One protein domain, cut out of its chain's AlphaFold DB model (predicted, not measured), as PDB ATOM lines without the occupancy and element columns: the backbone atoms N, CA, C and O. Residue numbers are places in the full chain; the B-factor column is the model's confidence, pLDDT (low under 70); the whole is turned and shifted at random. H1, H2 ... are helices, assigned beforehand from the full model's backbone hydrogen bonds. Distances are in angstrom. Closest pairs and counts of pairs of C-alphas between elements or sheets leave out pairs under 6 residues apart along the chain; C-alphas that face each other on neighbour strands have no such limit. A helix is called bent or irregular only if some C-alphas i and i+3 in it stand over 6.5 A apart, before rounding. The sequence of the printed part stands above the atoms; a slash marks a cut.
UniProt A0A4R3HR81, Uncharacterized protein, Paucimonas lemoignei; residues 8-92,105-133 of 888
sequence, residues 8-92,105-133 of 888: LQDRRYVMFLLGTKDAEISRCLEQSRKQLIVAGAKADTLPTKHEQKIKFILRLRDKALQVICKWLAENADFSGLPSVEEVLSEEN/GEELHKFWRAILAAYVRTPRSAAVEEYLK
ATOM      1  N   LEU A   8     137.742  65.070 117.900       43.78
ATOM      2  CA  LEU A   8     137.062  65.151 119.201       43.78
ATOM      3  C   LEU A   8     138.022  65.041 120.405       43.78
ATOM      4  O   LEU A   8     137.608  65.302 121.531       43.78
ATOM      5  N   GLN A   9     139.294  64.667 120.194       50.16
ATOM      6  CA  GLN A   9     140.293  64.576 121.269       50.16
ATOM      7  C   GLN A   9     140.973  65.917 121.591       50.16
ATOM      8  O   GLN A   9     141.585  66.033 122.657       50.16
ATOM      9  N   ASP A  10     140.879  66.927 120.713       68.62
ATOM     10  CA  ASP A  10     141.438  68.264 120.956       68.62
ATOM     11  C   ASP A  10     140.409  69.163 121.658       68.62
ATOM     12  O   ASP A  10     139.463  69.676 121.053       68.62
ATOM     13  N   ARG A  11     140.614  69.394 122.959       73.50
ATOM     14  CA  ARG A  11     139.731  70.222 123.792       73.50
ATOM     15  C   ARG A  11     139.598  71.659 123.281       73.50
ATOM     16  O   ARG A  11     138.565  72.283 123.513       73.50
ATOM     17  N   ARG A  12     140.584  72.193 122.545       77.94
ATOM     18  CA  ARG A  12     140.471  73.528 121.925       77.94
ATOM     19  C   ARG A  12     139.507  73.529 120.747       77.94
ATOM     20  O   ARG A  12     138.767  74.498 120.580       77.94
ATOM     21  N   TYR A  13     139.498  72.460 119.954       81.25
ATOM     22  CA  TYR A  13     138.529  72.297 118.875       81.25
ATOM     23  C   TYR A  13     137.111  72.210 119.427       81.25
ATOM     24  O   TYR A  13     136.239  72.957 118.986       81.25
ATOM     25  N   VAL A  14     136.912  71.392 120.462       78.12
ATOM     26  CA  VAL A  14     135.615  71.239 121.128       78.12
ATOM     27  C   VAL A  14     135.149  72.555 121.769       78.12
ATOM     28  O   VAL A  14     133.995  72.934 121.590       78.12
ATOM     29  N   MET A  15     136.046  73.314 122.410       84.88
ATOM     30  CA  MET A  15     135.728  74.629 122.987       84.88
ATOM     31  C   MET A  15     135.203  75.621 121.941       84.88
ATOM     32  O   MET A  15     134.197  76.283 122.180       84.88
ATOM     33  N   PHE A  16     135.858  75.749 120.783       83.75
ATOM     34  CA  PHE A  16     135.370  76.658 119.741       83.75
ATOM     35  C   PHE A  16     134.113  76.123 119.046       83.75
ATOM     36  O   PHE A  16     133.254  76.921 118.685       83.75
ATOM     37  N   LEU A  17     133.978  74.805 118.889       82.25
ATOM     38  CA  LEU A  17     132.823  74.177 118.246       82.25
ATOM     39  C   LEU A  17     131.546  74.254 119.080       82.25
ATOM     40  O   LEU A  17     130.487  74.548 118.538       82.25
ATOM     41  N   LEU A  18     131.643  74.000 120.382       81.19
ATOM     42  CA  LEU A  18     130.489  73.942 121.280       81.19
ATOM     43  C   LEU A  18     130.309  75.217 122.106       81.19
ATOM     44  O   LEU A  18     129.224  75.456 122.618       81.19
ATOM     45  N   GLY A  19     131.347  76.047 122.232       80.25
ATOM     46  CA  GLY A  19     131.301  77.308 122.974       80.25
ATOM     47  C   GLY A  19     130.989  78.536 122.117       80.25
ATOM     48  O   GLY A  19     130.871  79.632 122.664       80.25
ATOM     49  N   THR A  20     130.858  78.418 120.791       83.81
ATOM     50  CA  THR A  20     130.505  79.552 119.917       83.81
ATOM     51  C   THR A  20     129.283  79.263 119.058       83.81
ATOM     52  O   THR A  20     129.025  78.126 118.677       83.81
ATOM     53  N   LYS A  21     128.537  80.314 118.703       84.25
ATOM     54  CA  LYS A  21     127.450  80.217 117.720       84.25
ATOM     55  C   LYS A  21     127.981  80.537 116.320       84.25
ATOM     56  O   LYS A  21     128.807  81.435 116.154       84.25
ATOM     57  N   ASP A  22     127.454  79.894 115.274       80.75
ATOM     58  CA  ASP A  22     127.916  80.140 113.891       80.75
ATOM     59  C   ASP A  22     127.760  81.604 113.446       80.75
ATOM     60  O   ASP A  22     128.638  82.161 112.781       80.75
ATOM     61  N   ALA A  23     126.697  82.274 113.891       81.25
ATOM     62  CA  ALA A  23     126.485  83.695 113.624       81.25
ATOM     63  C   ALA A  23     127.516  84.609 114.317       81.25
ATOM     64  O   ALA A  23     127.760  85.720 113.841       81.25
ATOM     65  N   GLU A  24     128.111  84.177 115.433       84.00
ATOM     66  CA  GLU A  24     129.151  84.927 116.149       84.00
ATOM     67  C   GLU A  24     130.503  84.770 115.458       84.00
ATOM     68  O   GLU A  24     131.165  85.768 115.191       84.00
ATOM     69  N   ILE A  25     130.880  83.540 115.089       86.69
ATOM     70  CA  ILE A  25     132.119  83.283 114.340       86.69
ATOM     71  C   ILE A  25     132.092  83.987 112.980       86.69
ATOM     72  O   ILE A  25     133.094  84.572 112.570       86.69
ATOM     73  N   SER A  26     130.953  83.962 112.287       84.69
ATOM     74  CA  SER A  26     130.811  84.630 110.987       84.69
ATOM     75  C   SER A  26     131.034  86.138 111.111       84.69
ATOM     76  O   SER A  26     131.864  86.695 110.397       84.69
ATOM     77  N   ARG A  27     130.385  86.781 112.095       85.69
ATOM     78  CA  ARG A  27     130.583  88.209 112.381       85.69
ATOM     79  C   ARG A  27     132.013  88.523 112.819       85.69
ATOM     80  O   ARG A  27     132.582  89.502 112.341       85.69
ATOM     81  N   CYS A  28     132.609  87.676 113.659       87.06
ATOM     82  CA  CYS A  28     133.991  87.816 114.112       87.06
ATOM     83  C   CYS A  28     134.970  87.858 112.936       87.06
ATOM     84  O   CYS A  28     135.772  88.787 112.824       87.06
ATOM     85  N   LEU A  29     134.880  86.878 112.032       87.56
ATOM     86  CA  LEU A  29     135.784  86.754 110.892       87.56
ATOM     87  C   LEU A  29     135.575  87.864 109.854       87.56
ATOM     88  O   LEU A  29     136.554  88.353 109.290       87.56
ATOM     89  N   GLU A  30     134.335  88.296 109.624       85.38
ATOM     90  CA  GLU A  30     134.027  89.392 108.699       85.38
ATOM     91  C   GLU A  30     134.540  90.744 109.209       85.38
ATOM     92  O   GLU A  30     135.202  91.474 108.466       85.38
ATOM     93  N   GLN A  31     134.296  91.064 110.482       86.69
ATOM     94  CA  GLN A  31     134.705  92.340 111.079       86.69
ATOM     95  C   GLN A  31     136.212  92.396 111.356       86.69
ATOM     96  O   GLN A  31     136.844  93.437 111.164       86.69
ATOM     97  N   SER A  32     136.818  91.265 111.730       85.50
ATOM     98  CA  SER A  32     138.253  91.174 112.024       85.50
ATOM     99  C   SER A  32     139.114  90.930 110.782       85.50
ATOM    100  O   SER A  32     140.338  90.910 110.890       85.50
ATOM    101  N   ARG A  33     138.524  90.782 109.585       84.44
ATOM    102  CA  ARG A  33     139.230  90.391 108.349       84.44
ATOM    103  C   ARG A  33     140.469  91.237 108.057       84.44
ATOM    104  O   ARG A  33     141.542  90.694 107.816       84.44
ATOM    105  N   LYS A  34     140.345  92.567 108.113       82.44
ATOM    106  CA  LYS A  34     141.475  93.483 107.854       82.44
ATOM    107  C   LYS A  34     142.580  93.333 108.902       82.44
ATOM    108  O   LYS A  34     143.754  93.314 108.554       82.44
ATOM    109  N   GLN A  35     142.204  93.191 110.171       83.50
ATOM    110  CA  GLN A  35     143.151  93.037 111.278       83.50
ATOM    111  C   GLN A  35     143.853  91.672 111.235       83.50
ATOM    112  O   GLN A  35     145.045  91.591 111.511       83.50
ATOM    113  N   LEU A  36     143.149  90.621 110.806       84.00
ATOM    114  CA  LEU A  36     143.705  89.286 110.584       84.00
ATOM    115  C   LEU A  36     144.744  89.284 109.454       84.00
ATOM    116  O   LEU A  36     145.814  88.706 109.630       84.00
ATOM    117  N   ILE A  37     144.479  89.976 108.339       82.06
ATOM    118  CA  ILE A  37     145.441  90.115 107.229       82.06
ATOM    119  C   ILE A  37     146.698  90.863 107.694       82.06
ATOM    120  O   ILE A  37     147.812  90.406 107.445       82.06
ATOM    121  N   VAL A  38     146.537  91.961 108.441       83.12
ATOM    122  CA  VAL A  38     147.665  92.720 109.019       83.12
ATOM    123  C   VAL A  38     148.458  91.880 110.030       83.12
ATOM    124  O   VAL A  38     149.681  91.978 110.089       83.12
ATOM    125  N   ALA A  39     147.790  91.002 110.783       76.69
ATOM    126  CA  ALA A  39     148.426  90.050 111.695       76.69
ATOM    127  C   ALA A  39     149.052  88.824 110.988       76.69
ATOM    128  O   ALA A  39     149.560  87.924 111.662       76.69
ATOM    129  N   GLY A  40     149.042  88.784 109.647       73.88
ATOM    130  CA  GLY A  40     149.684  87.749 108.833       73.88
ATOM    131  C   GLY A  40     148.832  86.505 108.563       73.88
ATOM    132  O   GLY A  40     149.378  85.470 108.179       73.88
ATOM    133  N   ALA A  41     147.513  86.564 108.772       80.44
ATOM    134  CA  ALA A  41     146.595  85.476 108.442       80.44
ATOM    135  C   ALA A  41     146.103  85.560 106.986       80.44
ATOM    136  O   ALA A  41     145.755  86.631 106.493       80.44
ATOM    137  N   LYS A  42     145.992  84.409 106.311       75.19
ATOM    138  CA  LYS A  42     145.444  84.294 104.945       75.19
ATOM    139  C   LYS A  42     143.907  84.386 104.952       75.19
ATOM    140  O   LYS A  42     143.226  83.395 104.715       75.19
ATOM    141  N   ALA A  43     143.357  85.562 105.265       74.19
ATOM    142  CA  ALA A  43     141.909  85.812 105.368       74.19
ATOM    143  C   ALA A  43     141.281  86.418 104.086       74.19
ATOM    144  O   ALA A  43     140.237  87.079 104.136       74.19
ATOM    145  N   ASP A  44     141.901  86.196 102.922       67.38
ATOM    146  CA  ASP A  44     141.406  86.680 101.624       67.38
ATOM    147  C   ASP A  44     140.133  85.949 101.176       67.38
ATOM    148  O   ASP A  44     139.263  86.552 100.550       67.38
ATOM    149  N   THR A  45     139.972  84.691 101.584       72.38
ATOM    150  CA  THR A  45     138.768  83.875 101.386       72.38
ATOM    151  C   THR A  45     138.365  83.232 102.705       72.38
ATOM    152  O   THR A  45     139.076  82.369 103.217       72.38
ATOM    153  N   LEU A  46     137.228  83.659 103.260       77.38
ATOM    154  CA  LEU A  46     136.693  83.113 104.508       77.38
ATOM    155  C   LEU A  46     135.887  81.828 104.231       77.38
ATOM    156  O   LEU A  46     135.096  81.808 103.284       77.38
ATOM    157  N   PRO A  47     136.050  80.760 105.036       81.44
ATOM    158  CA  PRO A  47     135.249  79.545 104.903       81.44
ATOM    159  C   PRO A  47     133.757  79.791 105.170       81.44
ATOM    160  O   PRO A  47     133.392  80.602 106.020       81.44
ATOM    161  N   THR A  48     132.884  79.050 104.485       74.50
ATOM    162  CA  THR A  48     131.423  79.211 104.593       74.50
ATOM    163  C   THR A  48     130.787  78.296 105.638       74.50
ATOM    164  O   THR A  48     129.852  78.714 106.318       74.50
ATOM    165  N   LYS A  49     131.301  77.072 105.820       78.56
ATOM    166  CA  LYS A  49     130.777  76.102 106.799       78.56
ATOM    167  C   LYS A  49     131.336  76.351 108.206       78.56
ATOM    168  O   LYS A  49     132.528  76.617 108.344       78.56
ATOM    169  N   HIS A  50     130.504  76.200 109.240       75.19
ATOM    170  CA  HIS A  50     130.858  76.457 110.647       75.19
ATOM    171  C   HIS A  50     132.125  75.714 111.107       75.19
ATOM    172  O   HIS A  50     133.088  76.332 111.559       75.19
ATOM    173  N   GLU A  51     132.184  74.401 110.871       76.69
ATOM    174  CA  GLU A  51     133.342  73.561 111.213       76.69
ATOM    175  C   GLU A  51     134.627  74.030 110.514       76.69
ATOM    176  O   GLU A  51     135.701  74.062 111.109       76.69
ATOM    177  N   GLN A  52     134.529  74.463 109.253       79.88
ATOM    178  CA  GLN A  52     135.679  74.960 108.496       79.88
ATOM    179  C   GLN A  52     136.164  76.318 109.016       79.88
ATOM    180  O   GLN A  52     137.369  76.574 109.004       79.88
ATOM    181  N   LYS A  53     135.258  77.174 109.508       83.50
ATOM    182  CA  LYS A  53     135.623  78.436 110.172       83.50
ATOM    183  C   LYS A  53     136.376  78.168 111.477       83.50
ATOM    184  O   LYS A  53     137.381  78.820 111.734       83.50
ATOM    185  N   ILE A  54     135.963  77.170 112.257       83.44
ATOM    186  CA  ILE A  54     136.664  76.775 113.491       83.44
ATOM    187  C   ILE A  54     138.039  76.176 113.178       83.44
ATOM    188  O   ILE A  54     139.037  76.579 113.773       83.44
ATOM    189  N   LYS A  55     138.131  75.292 112.173       81.12
ATOM    190  CA  LYS A  55     139.421  74.765 111.689       81.12
ATOM    191  C   LYS A  55     140.343  75.879 111.184       81.12
ATOM    192  O   LYS A  55     141.554  75.799 111.368       81.12
ATOM    193  N   PHE A  56     139.787  76.930 110.579       84.69
ATOM    194  CA  PHE A  56     140.545  78.119 110.198       84.69
ATOM    195  C   PHE A  56     141.082  78.869 111.424       84.69
ATOM    196  O   PHE A  56     142.269  79.181 111.447       84.69
ATOM    197  N   ILE A  57     140.260  79.089 112.457       84.56
ATOM    198  CA  ILE A  57     140.660  79.769 113.702       84.56
ATOM    199  C   ILE A  57     141.804  79.030 114.404       84.56
ATOM    200  O   ILE A  57     142.781  79.658 114.808       84.56
ATOM    201  N   LEU A  58     141.732  77.702 114.503       81.06
ATOM    202  CA  LEU A  58     142.763  76.892 115.166       81.06
ATOM    203  C   LEU A  58     144.105  76.868 114.426       81.06
ATOM    204  O   LEU A  58     145.133  76.584 115.033       81.06
ATOM    205  N   ARG A  59     144.112  77.173 113.124       82.44
ATOM    206  CA  ARG A  59     145.331  77.271 112.303       82.44
ATOM    207  C   ARG A  59     145.979  78.657 112.356       82.44
ATOM    208  O   ARG A  59     147.019  78.865 111.728       82.44
ATOM    209  N   LEU A  60     145.379  79.621 113.058       82.38
ATOM    210  CA  LEU A  60     145.935  80.964 113.189       82.38
ATOM    211  C   LEU A  60     147.143  80.974 114.126       82.38
ATOM    212  O   LEU A  60     147.147  80.345 115.179       82.38
ATOM    213  N   ARG A  61     148.159  81.762 113.760       78.88
ATOM    214  CA  ARG A  61     149.298  82.066 114.638       78.88
ATOM    215  C   ARG A  61     148.834  82.905 115.832       78.88
ATOM    216  O   ARG A  61     147.892  83.684 115.696       78.88
ATOM    217  N   ASP A  62     149.557  82.843 116.950       76.19
ATOM    218  CA  ASP A  62     149.169  83.484 118.220       76.19
ATOM    219  C   ASP A  62     148.781  84.967 118.093       76.19
ATOM    220  O   ASP A  62     147.790  85.396 118.679       76.19
ATOM    221  N   LYS A  63     149.500  85.746 117.272       77.12
ATOM    222  CA  LYS A  63     149.184  87.168 117.024       77.12
ATOM    223  C   LYS A  63     147.822  87.369 116.348       77.12
ATOM    224  O   LYS A  63     147.101  88.296 116.698       77.12
ATOM    225  N   ALA A  64     147.460  86.510 115.398       82.19
ATOM    226  CA  ALA A  64     146.168  86.559 114.714       82.19
ATOM    227  C   ALA A  64     145.051  85.945 115.573       82.19
ATOM    228  O   ALA A  64     143.930  86.445 115.577       82.19
ATOM    229  N   LEU A  65     145.364  84.916 116.365       82.31
ATOM    230  CA  LEU A  65     144.432  84.339 117.331       82.31
ATOM    231  C   LEU A  65     144.051  85.353 118.424       82.31
ATOM    232  O   LEU A  65     142.891  85.420 118.818       82.31
ATOM    233  N   GLN A  66     144.984  86.209 118.857       81.69
ATOM    234  CA  GLN A  66     144.703  87.306 119.793       81.69
ATOM    235  C   GLN A  66     143.683  88.315 119.253       81.69
ATOM    236  O   GLN A  66     142.886  88.825 120.035       81.69
ATOM    237  N   VAL A  67     143.657  88.572 117.939       84.25
ATOM    238  CA  VAL A  67     142.639  89.433 117.310       84.25
ATOM    239  C   VAL A  67     141.246  88.826 117.489       84.25
ATOM    240  O   VAL A  67     140.309  89.529 117.856       84.25
ATOM    241  N   ILE A  68     141.124  87.508 117.309       86.44
ATOM    242  CA  ILE A  68     139.860  86.777 117.485       86.44
ATOM    243  C   ILE A  68     139.438  86.741 118.949       86.44
ATOM    244  O   ILE A  68     138.281  87.022 119.254       86.44
ATOM    245  N   CYS A  69     140.363  86.439 119.863       83.38
ATOM    246  CA  CYS A  69     140.084  86.484 121.295       83.38
ATOM    247  C   CYS A  69     139.625  87.886 121.712       83.38
ATOM    248  O   CYS A  69     138.592  88.019 122.351       83.38
ATOM    249  N   LYS A  70     140.326  88.944 121.290       84.56
ATOM    250  CA  LYS A  70     139.943  90.323 121.607       84.56
ATOM    251  C   LYS A  70     138.542  90.661 121.094       84.56
ATOM    252  O   LYS A  70     137.738  91.203 121.843       84.56
ATOM    253  N   TRP A  71     138.230  90.287 119.854       88.44
ATOM    254  CA  TRP A  71     136.901  90.518 119.294       88.44
ATOM    255  C   TRP A  71     135.815  89.778 120.081       88.44
ATOM    256  O   TRP A  71     134.793  90.374 120.413       88.44
ATOM    257  N   LEU A  72     136.043  88.503 120.425       86.56
ATOM    258  CA  LEU A  72     135.102  87.714 121.222       86.56
ATOM    259  C   LEU A  72     134.907  88.315 122.620       86.56
ATOM    260  O   LEU A  72     133.782  88.338 123.097       86.56
ATOM    261  N   ALA A  73     135.957  88.854 123.246       82.81
ATOM    262  CA  ALA A  73     135.860  89.499 124.558       82.81
ATOM    263  C   ALA A  73     134.951  90.735 124.538       82.81
ATOM    264  O   ALA A  73     134.254  91.004 125.511       82.81
ATOM    265  N   GLU A  74     134.990  91.491 123.439       81.44
ATOM    266  CA  GLU A  74     134.291  92.769 123.286       81.44
ATOM    267  C   GLU A  74     132.863  92.610 122.731       81.44
ATOM    268  O   GLU A  74     132.016  93.460 122.997       81.44
ATOM    269  N   ASN A  75     132.585  91.546 121.962       80.69
ATOM    270  CA  ASN A  75     131.357  91.427 121.160       80.69
ATOM    271  C   ASN A  75     130.511  90.176 121.446       80.69
ATOM    272  O   ASN A  75     129.372  90.109 120.980       80.69
ATOM    273  N   ALA A  76     131.038  89.173 122.157       82.12
ATOM    274  CA  ALA A  76     130.269  87.981 122.507       82.12
ATOM    275  C   ALA A  76     129.558  88.162 123.856       82.12
ATOM    276  O   ALA A  76     130.122  88.703 124.806       82.12
ATOM    277  N   ASP A  77     128.315  87.682 123.948       79.00
ATOM    278  CA  ASP A  77     127.568  87.701 125.204       79.00
ATOM    279  C   ASP A  77     128.009  86.531 126.096       79.00
ATOM    280  O   ASP A  77     127.925  85.356 125.705       79.00
ATOM    281  N   PHE A  78     128.512  86.881 127.278       79.62
ATOM    282  CA  PHE A  78     128.940  85.969 128.340       79.62
ATOM    283  C   PHE A  78     128.159  86.204 129.647       79.62
ATOM    284  O   PHE A  78     128.600  85.779 130.716       79.62
ATOM    285  N   SER A  79     127.033  86.924 129.595       69.69
ATOM    286  CA  SER A  79     126.200  87.179 130.769       69.69
ATOM    287  C   SER A  79     125.502  85.898 131.258       69.69
ATOM    288  O   SER A  79     125.078  85.060 130.466       69.69
ATOM    289  N   GLY A  80     125.418  85.719 132.581       63.47
ATOM    290  CA  GLY A  80     124.713  84.586 133.201       63.47
ATOM    291  C   GLY A  80     125.451  83.238 133.207       63.47
ATOM    292  O   GLY A  80     124.811  82.219 133.446       63.47
ATOM    293  N   LEU A  81     126.765  83.210 132.951       72.38
ATOM    294  CA  LEU A  81     127.574  81.983 133.002       72.38
ATOM    295  C   LEU A  81     128.149  81.724 134.413       72.38
ATOM    296  O   LEU A  81     128.550  82.690 135.072       72.38
ATOM    297  N   PRO A  82     128.226  80.453 134.859       68.88
ATOM    298  CA  PRO A  82     128.846  80.066 136.133       68.88
ATOM    299  C   PRO A  82     130.355  80.357 136.165       68.88
ATOM    300  O   PRO A  82     130.993  80.532 135.117       68.88
ATOM    301  N   SER A  83     130.942  80.437 137.367       66.75
ATOM    302  CA  SER A  83     132.381  80.684 137.506       66.75
ATOM    303  C   SER A  83     133.180  79.494 136.976       66.75
ATOM    304  O   SER A  83     132.831  78.336 137.169       66.75
ATOM    305  N   VAL A  84     134.307  79.772 136.330       65.25
ATOM    306  CA  VAL A  84     135.181  78.764 135.702       65.25
ATOM    307  C   VAL A  84     135.711  77.755 136.727       65.25
ATOM    308  O   VAL A  84     135.946  76.597 136.401       65.25
ATOM    309  N   GLU A  85     135.879  78.200 137.970       63.62
ATOM    310  CA  GLU A  85     136.322  77.380 139.100       63.62
ATOM    311  C   GLU A  85     135.225  76.416 139.581       63.62
ATOM    312  O   GLU A  85     135.543  75.307 139.996       63.62
ATOM    313  N   GLU A  86     133.948  76.796 139.454       63.53
ATOM    314  CA  GLU A  86     132.793  75.935 139.753       63.53
ATOM    315  C   GLU A  86     132.656  74.858 138.664       63.53
ATOM    316  O   GLU A  86     132.631  73.666 138.963       63.53
ATOM    317  N   VAL A  87     132.737  75.264 137.393       66.75
ATOM    318  CA  VAL A  87     132.604  74.391 136.213       66.75
ATOM    319  C   VAL A  87     133.705  73.322 136.128       66.75
ATOM    320  O   VAL A  87     133.434  72.161 135.831       66.75
ATOM    321  N   LEU A  88     134.960  73.685 136.420       65.31
ATOM    322  CA  LEU A  88     136.079  72.730 136.447       65.31
ATOM    323  C   LEU A  88     136.046  71.804 137.681       65.31
ATOM    324  O   LEU A  88     136.709  70.764 137.684       65.31
ATOM    325  N   SER A  89     135.296  72.166 138.730       58.81
ATOM    326  CA  SER A  89     135.104  71.329 139.921       58.81
ATOM    327  C   SER A  89     133.960  70.316 139.763       58.81
ATOM    328  O   SER A  89     134.084  69.194 140.255       58.81
ATOM    329  N   GLU A  90     132.914  70.657 139.003       57.25
ATOM    330  CA  GLU A  90     131.777  69.774 138.689       57.25
ATOM    331  C   GLU A  90     132.170  68.604 137.765       57.25
ATOM    332  O   GLU A  90     131.756  67.472 138.003       57.25
ATOM    333  N   GLU A  91     133.081  68.804 136.798       56.31
ATOM    334  CA  GLU A  91     133.568  67.717 135.921       56.31
ATOM    335  C   GLU A  91     134.324  66.612 136.693       56.31
ATOM    336  O   GLU A  91     134.369  65.453 136.271       56.31
ATOM    337  N   ASN A  92     134.899  66.935 137.859       47.44
ATOM    338  CA  ASN A  92     135.502  65.928 138.739       47.44
ATOM    339  C   ASN A  92     134.461  65.160 139.575       47.44
ATOM    340  O   ASN A  92     134.796  64.098 140.103       47.44
ATOM    341  N   GLY A 105     122.651  68.740 125.744       58.06
ATOM    342  CA  GLY A 105     123.127  69.711 124.746       58.06
ATOM    343  C   GLY A 105     123.248  71.156 125.251       58.06
ATOM    344  O   GLY A 105     124.204  71.853 124.900       58.06
ATOM    345  N   GLU A 106     122.300  71.621 126.072       62.81
ATOM    346  CA  GLU A 106     122.319  72.993 126.601       62.81
ATOM    347  C   GLU A 106     123.318  73.153 127.749       62.81
ATOM    348  O   GLU A 106     124.040  74.152 127.784       62.81
ATOM    349  N   GLU A 107     123.412  72.168 128.643       66.50
ATOM    350  CA  GLU A 107     124.382  72.178 129.744       66.50
ATOM    351  C   GLU A 107     125.822  72.051 129.223       66.50
ATOM    352  O   GLU A 107     126.702  72.816 129.625       66.50
ATOM    353  N   LEU A 108     126.059  71.204 128.214       70.88
ATOM    354  CA  LEU A 108     127.371  71.070 127.575       70.88
ATOM    355  C   LEU A 108     127.777  72.348 126.815       70.88
ATOM    356  O   LEU A 108     128.939  72.755 126.846       70.88
ATOM    357  N   HIS A 109     126.831  73.031 126.160       78.31
ATOM    358  CA  HIS A 109     127.098  74.334 125.541       78.31
ATOM    359  C   HIS A 109     127.420  75.402 126.602       78.31
ATOM    360  O   HIS A 109     128.373  76.160 126.423       78.31
ATOM    361  N   LYS A 110     126.680  75.468 127.723       77.88
ATOM    362  CA  LYS A 110     126.978  76.392 128.840       77.88
ATOM    363  C   LYS A 110     128.371  76.143 129.425       77.88
ATOM    364  O   LYS A 110     129.113  77.105 129.630       77.88
ATOM    365  N   PHE A 111     128.749  74.875 129.596       78.88
ATOM    366  CA  PHE A 111     130.076  74.445 130.043       78.88
ATOM    367  C   PHE A 111     131.190  74.977 129.126       78.88
ATOM    368  O   PHE A 111     132.059  75.742 129.557       78.88
ATOM    369  N   TRP A 112     131.136  74.671 127.825       81.94
ATOM    370  CA  TRP A 112     132.164  75.118 126.873       81.94
ATOM    371  C   TRP A 112     132.158  76.633 126.655       81.94
ATOM    372  O   TRP A 112     133.208  77.230 126.404       81.94
ATOM    373  N   ARG A 113     130.999  77.282 126.804       85.44
ATOM    374  CA  ARG A 113     130.866  78.741 126.756       85.44
ATOM    375  C   ARG A 113     131.539  79.419 127.952       85.44
ATOM    376  O   ARG A 113     132.183  80.450 127.761       85.44
ATOM    377  N   ALA A 114     131.446  78.840 129.151       81.94
ATOM    378  CA  ALA A 114     132.154  79.324 130.337       81.94
ATOM    379  C   ALA A 114     133.681  79.177 130.187       81.94
ATOM    380  O   ALA A 114     134.427  80.119 130.469       81.94
ATOM    381  N   ILE A 115     134.149  78.050 129.636       81.50
ATOM    382  CA  ILE A 115     135.571  77.829 129.316       81.50
ATOM    383  C   ILE A 115     136.069  78.840 128.275       81.50
ATOM    384  O   ILE A 115     137.136  79.435 128.445       81.50
ATOM    385  N   LEU A 116     135.287  79.101 127.224       84.88
ATOM    386  CA  LEU A 116     135.625  80.110 126.223       84.88
ATOM    387  C   LEU A 116     135.701  81.516 126.838       84.88
ATOM    388  O   LEU A 116     136.643  82.255 126.549       84.88
ATOM    389  N   ALA A 117     134.758  81.877 127.714       83.25
ATOM    390  CA  ALA A 117     134.765  83.162 128.415       83.25
ATOM    391  C   ALA A 117     136.051  83.346 129.242       83.25
ATOM    392  O   ALA A 117     136.650  84.422 129.250       83.25
ATOM    393  N   ALA A 118     136.509  82.279 129.896       79.62
ATOM    394  CA  ALA A 118     137.752  82.249 130.660       79.62
ATOM    395  C   ALA A 118     139.007  82.376 129.787       79.62
ATOM    396  O   ALA A 118     139.972  83.042 130.161       79.62
ATOM    397  N   TYR A 119     138.985  81.723 128.624       81.06
ATOM    398  CA  TYR A 119     140.084  81.704 127.662       81.06
ATOM    399  C   TYR A 119     140.281  83.060 126.969       81.06
ATOM    400  O   TYR A 119     141.393  83.443 126.603       81.06
ATOM    401  N   VAL A 120     139.184  83.789 126.784       82.50
ATOM    402  CA  VAL A 120     139.132  85.053 126.053       82.50
ATOM    403  C   VAL A 120     139.460  86.270 126.941       82.50
ATOM    404  O   VAL A 120     139.928  87.293 126.433       82.50
ATOM    405  N   ARG A 121     139.291  86.174 128.268       78.06
ATOM    406  CA  ARG A 121     139.651  87.239 129.226       78.06
ATOM    407  C   ARG A 121     141.171  87.438 129.329       78.06
ATOM    408  O   ARG A 121     141.951  86.499 129.204       78.06
ATOM    409  N   THR A 122     141.593  88.686 129.565       61.50
ATOM    410  CA  THR A 122     143.006  89.055 129.774       61.50
ATOM    411  C   THR A 122     143.200  89.572 131.208       61.50
ATOM    412  O   THR A 122     142.516  90.531 131.568       61.50
ATOM    413  N   PRO A 123     144.119  89.001 132.018       51.22
ATOM    414  CA  PRO A 123     145.007  87.875 131.706       51.22
ATOM    415  C   PRO A 123     144.257  86.535 131.592       51.22
ATOM    416  O   PRO A 123     143.245  86.326 132.259       51.22
ATOM    417  N   ARG A 124     144.765  85.634 130.737       68.69
ATOM    418  CA  ARG A 124     144.191  84.295 130.530       68.69
ATOM    419  C   ARG A 124     144.328  83.458 131.801       68.69
ATOM    420  O   ARG A 124     145.382  83.483 132.437       68.69
ATOM    421  N   SER A 125     143.294  82.693 132.152       66.06
ATOM    422  CA  SER A 125     143.362  81.780 133.301       66.06
ATOM    423  C   SER A 125     144.333  80.627 133.019       66.06
ATOM    424  O   SER A 125     144.124  79.843 132.090       66.06
ATOM    425  N   ALA A 126     145.386  80.503 133.834       64.38
ATOM    426  CA  ALA A 126     146.389  79.442 133.708       64.38
ATOM    427  C   ALA A 126     145.773  78.035 133.844       64.38
ATOM    428  O   ALA A 126     146.157  77.125 133.113       64.38
ATOM    429  N   ALA A 127     144.755  77.889 134.701       64.38
ATOM    430  CA  ALA A 127     144.030  76.635 134.903       64.38
ATOM    431  C   ALA A 127     143.309  76.162 133.627       64.38
ATOM    432  O   ALA A 127     143.286  74.974 133.318       64.38
ATOM    433  N   VAL A 128     142.778  77.098 132.834       69.88
ATOM    434  CA  VAL A 128     142.089  76.790 131.572       69.88
ATOM    435  C   VAL A 128     143.082  76.446 130.469       69.88
ATOM    436  O   VAL A 128     142.842  75.535 129.681       69.88
ATOM    437  N   GLU A 129     144.230  77.127 130.413       69.12
ATOM    438  CA  GLU A 129     145.278  76.775 129.452       69.12
ATOM    439  C   GLU A 129     145.898  75.398 129.725       69.12
ATOM    440  O   GLU A 129     146.293  74.722 128.773       69.12
ATOM    441  N   GLU A 130     145.978  74.972 130.987       71.88
ATOM    442  CA  GLU A 130     146.417  73.629 131.377       71.88
ATOM    443  C   GLU A 130     145.342  72.570 131.079       71.88
ATOM    444  O   GLU A 130     145.633  71.534 130.473       71.88
ATOM    445  N   TYR A 131     144.077  72.871 131.382       72.94
ATOM    446  CA  TYR A 131     142.938  72.007 131.068       72.94
ATOM    447  C   TYR A 131     142.786  71.746 129.559       72.94
ATOM    448  O   TYR A 131     142.569  70.610 129.137       72.94
ATOM    449  N   LEU A 132     142.972  72.768 128.718       72.44
ATOM    450  CA  LEU A 132     142.880  72.648 127.258       72.44
ATOM    451  C   LEU A 132     144.070  71.904 126.617       72.44
ATOM    452  O   LEU A 132     144.021  71.622 125.422       72.44
ATOM    453  N   LYS A 133     145.142  71.602 127.370       68.12
ATOM    454  CA  LYS A 133     146.318  70.841 126.893       68.12
ATOM    455  C   LYS A 133     146.231  69.333 127.169       68.12
ATOM    456  O   LYS A 133     147.039  68.579 126.629       68.12
TER     457      LYS A 133
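Overview. This is residues 8 to 92 and 105 to 133 of the 888 residues of an uncharacterized protein of Paucimonas lemoignei (UniProt A0A4R3HR81). Look for five crossed helices, each touching the next in a ring of contacts, H1 to H3 to H2 to H4 to H6 and back to H1, with two short helices beyond the ring. H2 and H3 lie at one end of the longest axis; H6 is the hub, and H5 and H7 pack on it on the side away from H2 and H3. You will find 114 printed residues with seven named helices, H1 to H7 in order, and no named strand; the class is all helix. The whole is compact, with a radius of gyration of the C-alphas of 13.8 A, and spans 43 by 28 by 28 A.

Arrangement. Start at H1, residues 11 to 19: Phe 16 comes closest to Ile 54 of H3, residues 50 to 58, with C-alphas 6.4 A apart, and the two helices touch at a steep tilt of 42 degrees, opposite ways. Next find H2, residues 22 to 38; it touches H3 with residues 22 to 26 alone, the closest C-alphas being those of Asp 22 and His 50, 5.7 A apart. H2 also touches H4, residues 62 to 75, closest at the C-alphas of Leu 36 and Ala 64, 5.5 A. Now go to H6, residues 105 to 120, which touches four helices. It touches H1 closest at the C-alphas of Gly 19 and Arg 113, 4.1 A, and H4 at those of Cys 69 and Val 120, 5.1 A. H5, residues 84 to 90, touches it at Val 84 and Ala 114, the closest C-alphas, 6.2 A apart. H6 and H7, residues 126 to 131, form a helical hairpin, closest at the C-alphas of Tyr 119 and Val 128, 6.6 A. H5 and H7 are near each other; H2 and H6 are apart. Every O i to N i+4 pair is within hydrogen-bond range in H1, H3, H5, H6 and H7, against 11 of 13 in H2 and 9 of 10 in H4.

Along the chain. Find C-alpha 11 at (139.731, 70.222, 123.792), where H1 begins. H2 runs 23.9 A and is irregular, with C-alphas 31 and 34 at 7.6 A and a kink of 55 degrees near residue 32. H4 runs 19.7 A. H6 runs 22.2 A from C-alpha 105 at (123.127, 69.711, 124.746). H7 ends at C-alpha 131, (142.938, 72.007, 131.068). H1, H3, H5 and H7 run 11.0 A, 12.7 A, 10.1 A and 8.6 A.

Size, cuts and confidence. The two C-alphas farthest apart are those of Asp 44 and Asn 92, at 42.9 A. Residues 93 to 104 are not printed; C-alphas 92 and 105 are 19.1 A apart across this cut. The link from H2 to H3 is long. The mean pLDDT of the printed part is 76.3, and 29 residues are under 70, among them 82 to 92 and 122 to 129.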